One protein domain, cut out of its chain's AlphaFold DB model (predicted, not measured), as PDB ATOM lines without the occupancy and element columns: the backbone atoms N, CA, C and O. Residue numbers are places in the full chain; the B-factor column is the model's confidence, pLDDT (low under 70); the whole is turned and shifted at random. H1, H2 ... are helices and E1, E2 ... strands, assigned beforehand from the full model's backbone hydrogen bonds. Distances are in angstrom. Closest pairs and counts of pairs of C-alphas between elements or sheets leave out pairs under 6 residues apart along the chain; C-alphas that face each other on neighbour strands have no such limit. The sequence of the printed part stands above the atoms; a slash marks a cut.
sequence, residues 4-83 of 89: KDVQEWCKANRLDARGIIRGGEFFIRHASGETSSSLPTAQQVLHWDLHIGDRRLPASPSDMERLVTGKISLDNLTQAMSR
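This is residues 4 to 83 of the 89 residues of an uncharacterized protein of Deltaproteobacteria bacterium RIFCSPLOWO2_12_FULL_60_19 (UniProt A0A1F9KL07). A strongly twisted four-stranded sheet has H1 and H2 over one face, its other face bare, and H3 packs at the E4 end. The unnamed loop of residues 29 to 44 swings out at the E2 end, opposite H3. The 80 printed residues hold three named helices and four named strands, in the order H1 E1 E2 E3 E4 H2 H3; the sheet order is E2 E1 E3 E4, antiparallel, and the class is mixed. The whole is compact, with a radius of gyration of the C-alphas of 12.0 A and spans of 37 by 25 by 24 A.

Inner strands E1, residues 16 to 21, and E3, residues 45 to 52, are antiparallel at 162 degrees, with N 18 and O 49 2.8 A apart. E1 forms a hairpin with edge strand E2, residues 24 to 28, where N 19 and O 26 are 2.9 A apart. E3 forms a hairpin with edge strand E4, residues 55 to 59, where N 50 and O 57 are 2.9 A apart. H1, residues 4 to 13, is on the sheet at a height of 9.1 A. H2, residues 61 to 68, is on the same face at a height of 9.3 A and only just stands up from the sheet, rising 41 degrees. H1 and H2 touch at a steep tilt of 52 degrees, the same way; their closest C-alphas, of Trp 9 and Val 68, are 6.0 A apart. H3, residues 74 to 83, is on the sheet; its closest C-alpha pair with E4 is Thr 78 and Leu 57, 7.3 A. H3 is close to but not clearly touching H2, and apart from H1. In H1, H2 and H3 every O i to N i+4 pair is within hydrogen-bond range.

E3 is 19.6 A long and E1 16.6 A; H3 is 14.3 A, H1 14.2 A. H1 begins at C-alpha 4 (104.343, 128.180, 147.623), and H3 ends at C-alpha 83 (110.882, 105.884, 166.833).

The C-alphas farthest apart, of Ser 37 and Arg 83, are 38.5 A apart. The printed part has no cut; the link from E2 to E3 is long. Residues 32 to 38 and 83 have pLDDT under 70.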
ATOM      1  N   LYS A   4     105.726 128.206 148.105       87.75
ATOM      2  CA  LYS A   4     104.343 128.180 147.623       87.75
ATOM      3  C   LYS A   4     103.788 126.753 147.559       87.75
ATOM      4  O   LYS A   4     102.659 126.535 147.981       87.75
ATOM      5  N   ASP A   5     104.584 125.781 147.108       89.75
ATOM      6  CA  ASP A   5     104.162 124.371 147.103       89.75
ATOM      7  C   ASP A   5     103.878 123.875 148.529       89.75
ATOM      8  O   ASP A   5     102.901 123.171 148.769       89.75
ATOM      9  N   VAL A   6     104.702 124.303 149.495       89.81
ATOM     10  CA  VAL A   6     104.472 124.035 150.920       89.81
ATOM     11  C   VAL A   6     103.161 124.655 151.400       89.81
ATOM     12  O   VAL A   6     102.398 123.988 152.094       89.81
ATOM     13  N   GLN A   7     102.880 125.906 151.037       89.75
ATOM     14  CA  GLN A   7     101.645 126.591 151.421       89.75
ATOM     15  C   GLN A   7     100.398 125.887 150.876       89.75
ATOM     16  O   GLN A   7      99.453 125.652 151.630       89.75
ATOM     17  N   GLU A   8     100.402 125.507 149.599       89.69
ATOM     18  CA  GLU A   8      99.289 124.774 148.989       89.69
ATOM     19  C   GLU A   8      99.095 123.402 149.650       89.69
ATOM     20  O   GLU A   8      97.969 123.013 149.967       89.69
ATOM     21  N   TRP A   9     100.191 122.698 149.951       91.62
ATOM     22  CA  TRP A   9     100.136 121.437 150.687       91.62
ATOM     23  C   TRP A   9      99.577 121.621 152.106       91.62
ATOM     24  O   TRP A   9      98.701 120.864 152.528       91.62
ATOM     25  N   CYS A  10     100.014 122.654 152.829       90.50
ATOM     26  CA  CYS A  10      99.511 123.001 154.160       90.50
ATOM     27  C   CYS A  10      98.004 123.289 154.128       90.50
ATOM     28  O   CYS A  10      97.249 122.781 154.956       90.50
ATOM     29  N   LYS A  11      97.538 124.030 153.116       90.12
ATOM     30  CA  LYS A  11      96.117 124.325 152.898       90.12
ATOM     31  C   LYS A  11      95.295 123.063 152.633       90.12
ATOM     32  O   LYS A  11      94.241 122.889 153.243       90.12
ATOM     33  N   ALA A  12      95.784 122.171 151.771       90.12
ATOM     34  CA  ALA A  12      95.119 120.906 151.460       90.12
ATOM     35  C   ALA A  12      95.009 119.980 152.684       90.12
ATOM     36  O   ALA A  12      93.999 119.301 152.855       90.12
ATOM     37  N   ASN A  13      96.020 119.989 153.558       89.94
ATOM     38  CA  ASN A  13      96.067 119.141 154.750       89.94
ATOM     39  C   ASN A  13      95.518 119.822 156.019       89.94
ATOM     40  O   ASN A  13      95.432 119.169 157.055       89.94
ATOM     41  N   ARG A  14      95.117 121.103 155.947       90.12
ATOM     42  CA  ARG A  14      94.695 121.938 157.092       90.12
ATOM     43  C   ARG A  14      95.745 121.986 158.209       90.12
ATOM     44  O   ARG A  14      95.434 121.789 159.380       90.12
ATOM     45  N   LEU A  15      96.992 122.225 157.817       90.75
ATOM     46  CA  LEU A  15      98.149 122.282 158.707       90.75
ATOM     47  C   LEU A  15      98.829 123.637 158.619       90.75
ATOM     48  O   LEU A  15      98.836 124.268 157.565       90.75
ATOM     49  N   ASP A  16      99.459 124.046 159.710       91.88
ATOM     50  CA  ASP A  16     100.330 125.216 159.709       91.88
ATOM     51  C   ASP A  16     101.792 124.770 159.631       91.88
ATOM     52  O   ASP A  16     102.147 123.657 160.026       91.88
ATOM     53  N   ALA A  17     102.653 125.638 159.114       91.69
ATOM     54  CA  ALA A  17     104.084 125.393 159.058       91.69
ATOM     55  C   ALA A  17     104.864 126.653 159.429       91.69
ATOM     56  O   ALA A  17     104.492 127.768 159.075       91.69
ATOM     57  N   ARG A  18     105.990 126.479 160.108       92.62
ATOM     58  CA  ARG A  18     106.967 127.534 160.379       92.62
ATOM     59  C   ARG A  18     108.247 127.199 159.626       92.62
ATOM     60  O   ARG A  18     108.782 126.106 159.778       92.62
ATOM     61  N   GLY A  19     108.722 128.122 158.800       92.19
ATOM     62  CA  GLY A  19     109.997 127.997 158.104       92.19
ATOM     63  C   GLY A  19     111.067 128.835 158.793       92.19
ATOM     64  O   GLY A  19     110.876 130.030 159.018       92.19
ATOM     65  N   ILE A  20     112.203 128.221 159.120       92.19
ATOM     66  CA  ILE A  20     113.356 128.899 159.716       92.19
ATOM     67  C   ILE A  20     114.346 129.242 158.610       92.19
ATOM     68  O   ILE A  20     114.763 128.366 157.854       92.19
ATOM     69  N   ILE A  21     114.762 130.504 158.539       92.44
ATOM     70  CA  ILE A  21     115.749 131.001 157.575       92.44
ATOM     71  C   ILE A  21     116.931 131.639 158.311       92.44
ATOM     72  O   ILE A  21     116.899 131.870 159.520       92.44
ATOM     73  N   ARG A  22     118.009 131.960 157.590       88.38
ATOM     74  CA  ARG A  22     119.099 132.752 158.181       88.38
ATOM     75  C   ARG A  22     118.586 134.144 158.553       88.38
ATOM     76  O   ARG A  22     118.156 134.887 157.679       88.38
ATOM     77  N   GLY A  23     118.675 134.491 159.835       87.25
ATOM     78  CA  GLY A  23     118.293 135.812 160.338       87.25
ATOM     79  C   GLY A  23     116.796 136.000 160.594       87.25
ATOM     80  O   GLY A  23     116.379 137.129 160.829       87.25
ATOM     81  N   GLY A  24     115.988 134.934 160.566       89.56
ATOM     82  CA  GLY A  24     114.572 135.051 160.894       89.56
ATOM     83  C   GLY A  24     113.760 133.782 160.679       89.56
ATOM     84  O   GLY A  24     114.275 132.678 160.508       89.56
ATOM     85  N   GLU A  25     112.451 133.965 160.679       91.00
ATOM     86  CA  GLU A  25     111.462 132.912 160.516       91.00
ATOM     87  C   GLU A  25     110.223 133.468 159.821       91.00
ATOM     88  O   GLU A  25     109.975 134.675 159.833       91.00
ATOM     89  N   PHE A  26     109.438 132.585 159.220       89.06
ATOM     90  CA  PHE A  26     108.148 132.930 158.642       89.06
ATOM     91  C   PHE A  26     107.128 131.834 158.932       89.06
ATOM     92  O   PHE A  26     107.476 130.673 159.154       89.06
ATOM     93  N   PHE A  27     105.855 132.215 158.913       89.62
ATOM     94  CA  PHE A  27     104.747 131.324 159.213       89.62
ATOM     95  C   PHE A  27     103.850 131.172 157.994       89.62
ATOM     96  O   PHE A  27     103.454 132.149 157.363       89.62
ATOM     97  N   ILE A  28     103.506 129.929 157.706       89.19
ATOM     98  CA  ILE A  28     102.479 129.519 156.766       89.19
ATOM     99  C   ILE A  28     101.305 129.054 157.609       89.19
ATOM    100  O   ILE A  28     101.439 128.133 158.414       89.19
ATOM    101  N   ARG A  29     100.149 129.682 157.415       86.88
ATOM    102  CA  ARG A  29      98.903 129.244 158.037       86.88
ATOM    103  C   ARG A  29      97.937 128.762 156.972       86.88
ATOM    104  O   ARG A  29      97.713 129.476 155.997       86.88
ATOM    105  N   HIS A  30      97.320 127.600 157.172       83.88
ATOM    106  CA  HIS A  30      96.348 127.049 156.219       83.88
ATOM    107  C   HIS A  30      95.124 127.955 156.025       83.88
ATOM    108  O   HIS A  30      94.546 127.990 154.940       83.88
ATOM    109  N   ALA A  31      94.722 128.674 157.078       79.44
ATOM    110  CA  ALA A  31      93.580 129.585 157.064       79.44
ATOM    111  C   ALA A  31      93.895 130.939 156.400       79.44
ATOM    112  O   ALA A  31      92.982 131.650 155.978       79.44
ATOM    113  N   SER A  32      95.177 131.301 156.288       67.38
ATOM    114  CA  SER A  32      95.597 132.561 155.683       67.38
ATOM    115  C   SER A  32      95.641 132.422 154.163       67.38
ATOM    116  O   SER A  32      96.532 131.789 153.603       67.38
ATOM    117  N   GLY A  33      94.693 133.062 153.476       58.12
ATOM    118  CA  GLY A  33      94.752 133.254 152.021       58.12
ATOM    119  C   GLY A  33      95.845 134.235 151.575       58.12
ATOM    120  O   GLY A  33      96.087 134.386 150.378       58.12
ATOM    121  N   GLU A  34      96.513 134.902 152.520       55.56
ATOM    122  CA  GLU A  34      97.611 135.819 152.239       55.56
ATOM    123  C   GLU A  34      98.863 135.054 151.822       55.56
ATOM    124  O   GLU A  34      99.600 134.482 152.620       55.56
ATOM    125  N   THR A  35      99.103 135.067 150.518       54.38
ATOM    126  CA  THR A  35     100.398 134.720 149.944       54.38
ATOM    127  C   THR A  35     101.198 136.018 149.934       54.38
ATOM    128  O   THR A  35     101.025 136.830 149.025       54.38
ATOM    129  N   SER A  36     102.006 136.284 150.966       55.12
ATOM    130  CA  SER A  36     102.887 137.459 150.944       55.12
ATOM    131  C   SER A  36     103.718 137.432 149.657       55.12
ATOM    132  O   SER A  36     104.303 136.406 149.313       55.12
ATOM    133  N   SER A  37     103.790 138.553 148.934       56.62
ATOM    134  CA  SER A  37     104.461 138.646 147.626       56.62
ATOM    135  C   SER A  37     105.981 138.408 147.673       56.62
ATOM    136  O   SER A  37     106.650 138.461 146.644       56.62
ATOM    137  N   SER A  38     106.542 138.135 148.852       67.19
ATOM    138  CA  SER A  38     107.963 137.871 149.075       67.19
ATOM    139  C   SER A  38     108.143 136.692 150.029       67.19
ATOM    140  O   SER A  38     108.657 136.837 151.137       67.19
ATOM    141  N   LEU A  39     107.687 135.510 149.613       77.00
ATOM    142  CA  LEU A  39     108.077 134.274 150.286       77.00
ATOM    143  C   LEU A  39     109.568 134.002 150.022       77.00
ATOM    144  O   LEU A  39     110.031 134.209 148.896       77.00
ATOM    145  N   PRO A  40     110.326 133.522 151.022       82.56
ATOM    146  CA  PRO A  40     111.695 133.094 150.792       82.56
ATOM    147  C   PRO A  40     111.730 131.922 149.806       82.56
ATOM    148  O   PRO A  40     110.759 131.190 149.609       82.56
ATOM    149  N   THR A  41     112.879 131.717 149.180       84.50
ATOM    150  CA  THR A  41     113.113 130.517 148.378       84.50
ATOM    151  C   THR A  41     113.290 129.307 149.292       84.50
ATOM    152  O   THR A  41     113.815 129.418 150.399       84.50
ATOM    153  N   ALA A  42     112.899 128.116 148.828       81.56
ATOM    154  CA  ALA A  42     113.034 126.894 149.627       81.56
ATOM    155  C   ALA A  42     114.491 126.606 150.040       81.56
ATOM    156  O   ALA A  42     114.718 126.029 151.095       81.56
ATOM    157  N   GLN A  43     115.475 127.060 149.252       84.81
ATOM    158  CA  GLN A  43     116.904 126.933 149.563       84.81
ATOM    159  C   GLN A  43     117.348 127.791 150.758       84.81
ATOM    160  O   GLN A  43     118.359 127.494 151.385       84.81
ATOM    161  N   GLN A  44     116.610 128.858 151.077       88.62
ATOM    162  CA  GLN A  44     116.886 129.689 152.252       88.62
ATOM    163  C   GLN A  44     116.354 129.060 153.541       88.62
ATOM    164  O   GLN A  44     116.749 129.493 154.625       88.62
ATOM    165  N   VAL A  45     115.466 128.064 153.433       91.81
ATOM    166  CA  VAL A  45     114.863 127.401 154.587       91.81
ATOM    167  C   VAL A  45     115.809 126.338 155.120       91.81
ATOM    168  O   VAL A  45     116.126 125.362 154.447       91.81
ATOM    169  N   LEU A  46     116.261 126.547 156.350       92.06
ATOM    170  CA  LEU A  46     117.172 125.658 157.060       92.06
ATOM    171  C   LEU A  46     116.418 124.499 157.713       92.06
ATOM    172  O   LEU A  46     116.911 123.375 157.750       92.06
ATOM    173  N   HIS A  47     115.224 124.780 158.236       92.62
ATOM    174  CA  HIS A  47     114.394 123.815 158.943       92.62
ATOM    175  C   HIS A  47     112.917 124.205 158.856       92.62
ATOM    176  O   HIS A  47     112.592 125.388 158.708       92.62
ATOM    177  N   TRP A  48     112.039 123.211 158.957       93.38
ATOM    178  CA  TRP A  48     110.594 123.381 158.991       93.38
ATOM    179  C   TRP A  48     110.033 122.845 160.294       93.38
ATOM    180  O   TRP A  48     110.468 121.810 160.774       93.38
ATOM    181  N   ASP A  49     109.006 123.491 160.817       93.19
ATOM    182  CA  ASP A  49     108.180 122.924 161.869       93.19
ATOM    183  C   ASP A  49     106.746 122.840 161.396       93.19
ATOM    184  O   ASP A  49     106.112 123.859 161.123       93.19
ATOM    185  N   LEU A  50     106.226 121.623 161.313       92.25
ATOM    186  CA  LEU A  50     104.827 121.375 161.004       92.25
ATOM    187  C   LEU A  50     104.009 121.408 162.286       92.25
ATOM    188  O   LEU A  50     104.364 120.779 163.281       92.25
ATOM    189  N   HIS A  51     102.910 122.142 162.266       91.00
ATOM    190  CA  HIS A  51     101.988 122.266 163.382       91.00
ATOM    191  C   HIS A  51     100.735 121.443 163.066       91.00
ATOM    192  O   HIS A  51      99.977 121.755 162.145       91.00
ATOM    193  N   ILE A  52     100.550 120.362 163.823       87.81
ATOM    194  CA  ILE A  52      99.470 119.384 163.677       87.81
ATOM    195  C   ILE A  52      98.656 119.413 164.975       87.81
ATOM    196  O   ILE A  52      99.005 118.750 165.956       87.81
ATOM    197  N   GLY A  53      97.593 120.221 165.003       82.94
ATOM    198  CA  GLY A  53      96.904 120.549 166.256       82.94
ATOM    199  C   GLY A  53      97.872 121.208 167.242       82.94
ATOM    200  O   GLY A  53      98.588 122.135 166.872       82.94
ATOM    201  N   ASP A  54      97.954 120.688 168.467       82.38
ATOM    202  CA  ASP A  54      98.886 121.167 169.502       82.38
ATOM    203  C   ASP A  54     100.317 120.614 169.369       82.38
ATOM    204  O   ASP A  54     101.192 120.918 170.183       82.38
ATOM    205  N   ARG A  55     100.584 119.763 168.367       84.81
ATOM    206  CA  ARG A  55     101.889 119.109 168.203       84.81
ATOM    207  C   ARG A  55     102.738 119.828 167.168       84.81
ATOM    208  O   ARG A  55     102.286 120.114 166.063       84.81
ATOM    209  N   ARG A  56     104.009 120.022 167.512       89.12
ATOM    210  CA  ARG A  56     105.053 120.493 166.602       89.12
ATOM    211  C   ARG A  56     105.887 119.308 166.122       89.12
ATOM    212  O   ARG A  56     106.378 118.534 166.942       89.12
ATOM    213  N   LEU A  57     106.041 119.183 164.811       89.94
ATOM    214  CA  LEU A  57     106.834 118.152 164.157       89.94
ATOM    215  C   LEU A  57     107.993 118.823 163.397       89.94
ATOM    216  O   LEU A  57     107.746 119.431 162.352       89.94
ATOM    217  N   PRO A  58     109.231 118.754 163.917       91.25
ATOM    218  CA  PRO A  58     110.400 119.288 163.227       91.25
ATOM    219  C   PRO A  58     110.662 118.473 161.959       91.25
ATOM    220  O   PRO A  58     110.628 117.252 162.005       91.25
ATOM    221  N   ALA A  59     110.938 119.112 160.829       90.88
ATOM    222  CA  ALA A  59     111.161 118.461 159.544       90.88
ATOM    223  C   ALA A  59     112.329 119.120 158.802       90.88
ATOM    224  O   ALA A  59     112.460 120.345 158.743       90.88
ATOM    225  N   SER A  60     113.198 118.304 158.203       92.19
ATOM    226  CA  SER A  60     114.240 118.835 157.326       92.19
ATOM    227  C   SER A  60     113.633 119.367 156.016       92.19
ATOM    228  O   SER A  60     112.530 118.963 155.630       92.19
ATOM    229  N   PRO A  61     114.344 120.228 155.265       91.81
ATOM    230  CA  PRO A  61     113.913 120.627 153.923       91.81
ATOM    231  C   PRO A  61     113.653 119.435 152.990       91.81
ATOM    232  O   PRO A  61     112.732 119.480 152.176       91.81
ATOM    233  N   SER A  62     114.420 118.349 153.136       91.75
ATOM    234  CA  SER A  62     114.243 117.117 152.363       91.75
ATOM    235  C   SER A  62     112.994 116.337 152.775       91.75
ATOM    236  O   SER A  62     112.275 115.855 151.902       91.75
ATOM    237  N   ASP A  63     112.695 116.234 154.073       91.88
ATOM    238  CA  ASP A  63     111.447 115.612 154.543       91.88
ATOM    239  C   ASP A  63     110.237 116.395 154.051       91.88
ATOM    240  O   ASP A  63     109.273 115.809 153.560       91.88
ATOM    241  N   MET A  64     110.331 117.724 154.105       92.31
ATOM    242  CA  MET A  64     109.282 118.603 153.618       92.31
ATOM    243  C   MET A  64     109.061 118.439 152.112       92.31
ATOM    244  O   MET A  64     107.925 118.295 151.665       92.31
ATOM    245  N   GLU A  65     110.133 118.353 151.322       93.19
ATOM    246  CA  GLU A  65     110.020 118.051 149.894       93.19
ATOM    247  C   GLU A  65     109.356 116.698 149.647       93.19
ATOM    248  O   GLU A  65     108.494 116.580 148.773       93.19
ATOM    249  N   ARG A  66     109.705 115.672 150.423       93.31
ATOM    250  CA  ARG A  66     109.091 114.347 150.294       93.31
ATOM    251  C   ARG A  66     107.613 114.354 150.687       93.31
ATOM    252  O   ARG A  66     106.845 113.653 150.034       93.31
ATOM    253  N   LEU A  67     107.207 115.136 151.688       92.50
ATOM    254  CA  LEU A  67     105.799 115.312 152.063       92.50
ATOM    255  C   LEU A  67     105.007 116.012 150.960       92.50
ATOM    256  O   LEU A  67     103.974 115.508 150.520       92.50
ATOM    257  N   VAL A  68     105.511 117.154 150.485       91.81
ATOM    258  CA  VAL A  68     104.843 117.981 149.470       91.81
ATOM    259  C   VAL A  68     104.725 117.243 148.137       91.81
ATOM    260  O   VAL A  68     103.703 117.337 147.466       91.81
ATOM    261  N   THR A  69     105.740 116.456 147.766       92.00
ATOM    262  CA  THR A  69     105.724 115.636 146.540       92.00
ATOM    263  C   THR A  69     105.007 114.291 146.700       92.00
ATOM    264  O   THR A  69     104.970 113.511 145.751       92.00
ATOM    265  N   GLY A  70     104.460 113.986 147.882       90.81
ATOM    266  CA  GLY A  70     103.752 112.730 148.150       90.81
ATOM    267  C   GLY A  70     104.649 111.486 148.205       90.81
ATOM    268  O   GLY A  70     104.147 110.366 148.192       90.81
ATOM    269  N   LYS A  71     105.976 111.655 148.285       92.06
ATOM    270  CA  LYS A  71     106.942 110.553 148.444       92.06
ATOM    271  C   LYS A  71     106.901 109.928 149.840       92.06
ATOM    272  O   LYS A  71     107.329 108.787 149.996       92.06
ATOM    273  N   ILE A  72     106.454 110.675 150.851       91.62
ATOM    274  CA  ILE A  72     106.151 110.163 152.195       91.62
ATOM    275  C   ILE A  72     104.839 110.766 152.694       91.62
ATOM    276  O   ILE A  72     104.497 111.897 152.357       91.62
ATOM    277  N   SER A  73     104.118 110.020 153.525       89.75
ATOM    278  CA  SER A  73     102.922 110.507 154.215       89.75
ATOM    279  C   SER A  73     103.287 111.151 155.553       89.75
ATOM    280  O   SER A  73     104.282 110.778 156.178       89.75
ATOM    281  N   LEU A  74     102.440 112.066 156.031       87.94
ATOM    282  CA  LEU A  74     102.601 112.711 157.339       87.94
ATOM    283  C   LEU A  74     102.650 111.701 158.494       87.94
ATOM    284  O   LEU A  74     103.449 111.854 159.418       87.94
ATOM    285  N   ASP A  75     101.836 110.645 158.414       87.62
ATOM    286  CA  ASP A  75     101.838 109.548 159.385       87.62
ATOM    287  C   ASP A  75     103.201 108.839 159.429       87.62
ATOM    288  O   ASP A  75     103.807 108.732 160.492       87.62
ATOM    289  N   ASN A  76     103.750 108.475 158.265       85.81
ATOM    290  CA  ASN A  76     105.061 107.827 158.169       85.81
ATOM    291  C   ASN A  76     106.180 108.697 158.758       85.81
ATOM    292  O   ASN A  76     107.043 108.178 159.466       85.81
ATOM    293  N   LEU A  77     106.159 110.010 158.499       85.12
ATOM    294  CA  LEU A  77     107.134 110.939 159.079       85.12
ATOM    295  C   LEU A  77     106.991 111.015 160.609       85.12
ATOM    296  O   LEU A  77     107.974 110.895 161.337       85.12
ATOM    297  N   THR A  78     105.756 111.136 161.099       85.44
ATOM    298  CA  THR A  78     105.452 111.191 162.537       85.44
ATOM    299  C   THR A  78     105.881 109.907 163.248       85.44
ATOM    300  O   THR A  78     106.454 109.955 164.340       85.44
ATOM    301  N   GLN A  79     105.650 108.746 162.629       83.44
ATOM    302  CA  GLN A  79     106.091 107.456 163.148       83.44
ATOM    303  C   GLN A  79     107.616 107.336 163.172       83.44
ATOM    304  O   GLN A  79     108.155 106.858 164.169       83.44
ATOM    305  N   ALA A  80     108.310 107.764 162.113       80.31
ATOM    306  CA  ALA A  80     109.771 107.727 162.053       80.31
ATOM    307  C   ALA A  80     110.395 108.545 163.197       80.31
ATOM    308  O   ALA A  80     111.217 108.029 163.952       80.31
ATOM    309  N   MET A  81     109.898 109.761 163.422       73.50
ATOM    310  CA  MET A  81     110.379 110.636 164.498       73.50
ATOM    311  C   MET A  81     110.004 110.126 165.896       73.50
ATOM    312  O   MET A  81     110.790 110.225 166.835       73.50
ATOM    313  N   SER A  82     108.836 109.492 166.036       71.12
ATOM    314  CA  SER A  82     108.426 108.840 167.290       71.12
ATOM    315  C   SER A  82     109.272 107.604 167.634       71.12
ATOM    316  O   SER A  82     109.283 107.167 168.787       71.12
ATOM    317  N   ARG A  83     109.948 107.004 166.644       62.47
ATOM    318  CA  ARG A  83     110.882 105.884 166.833       62.47
ATOM    319  C   ARG A  83     112.294 106.373 167.153       62.47
ATOM    320  O   ARG A  83     112.942 105.765 167.996       62.47
TER     321      ARG A  83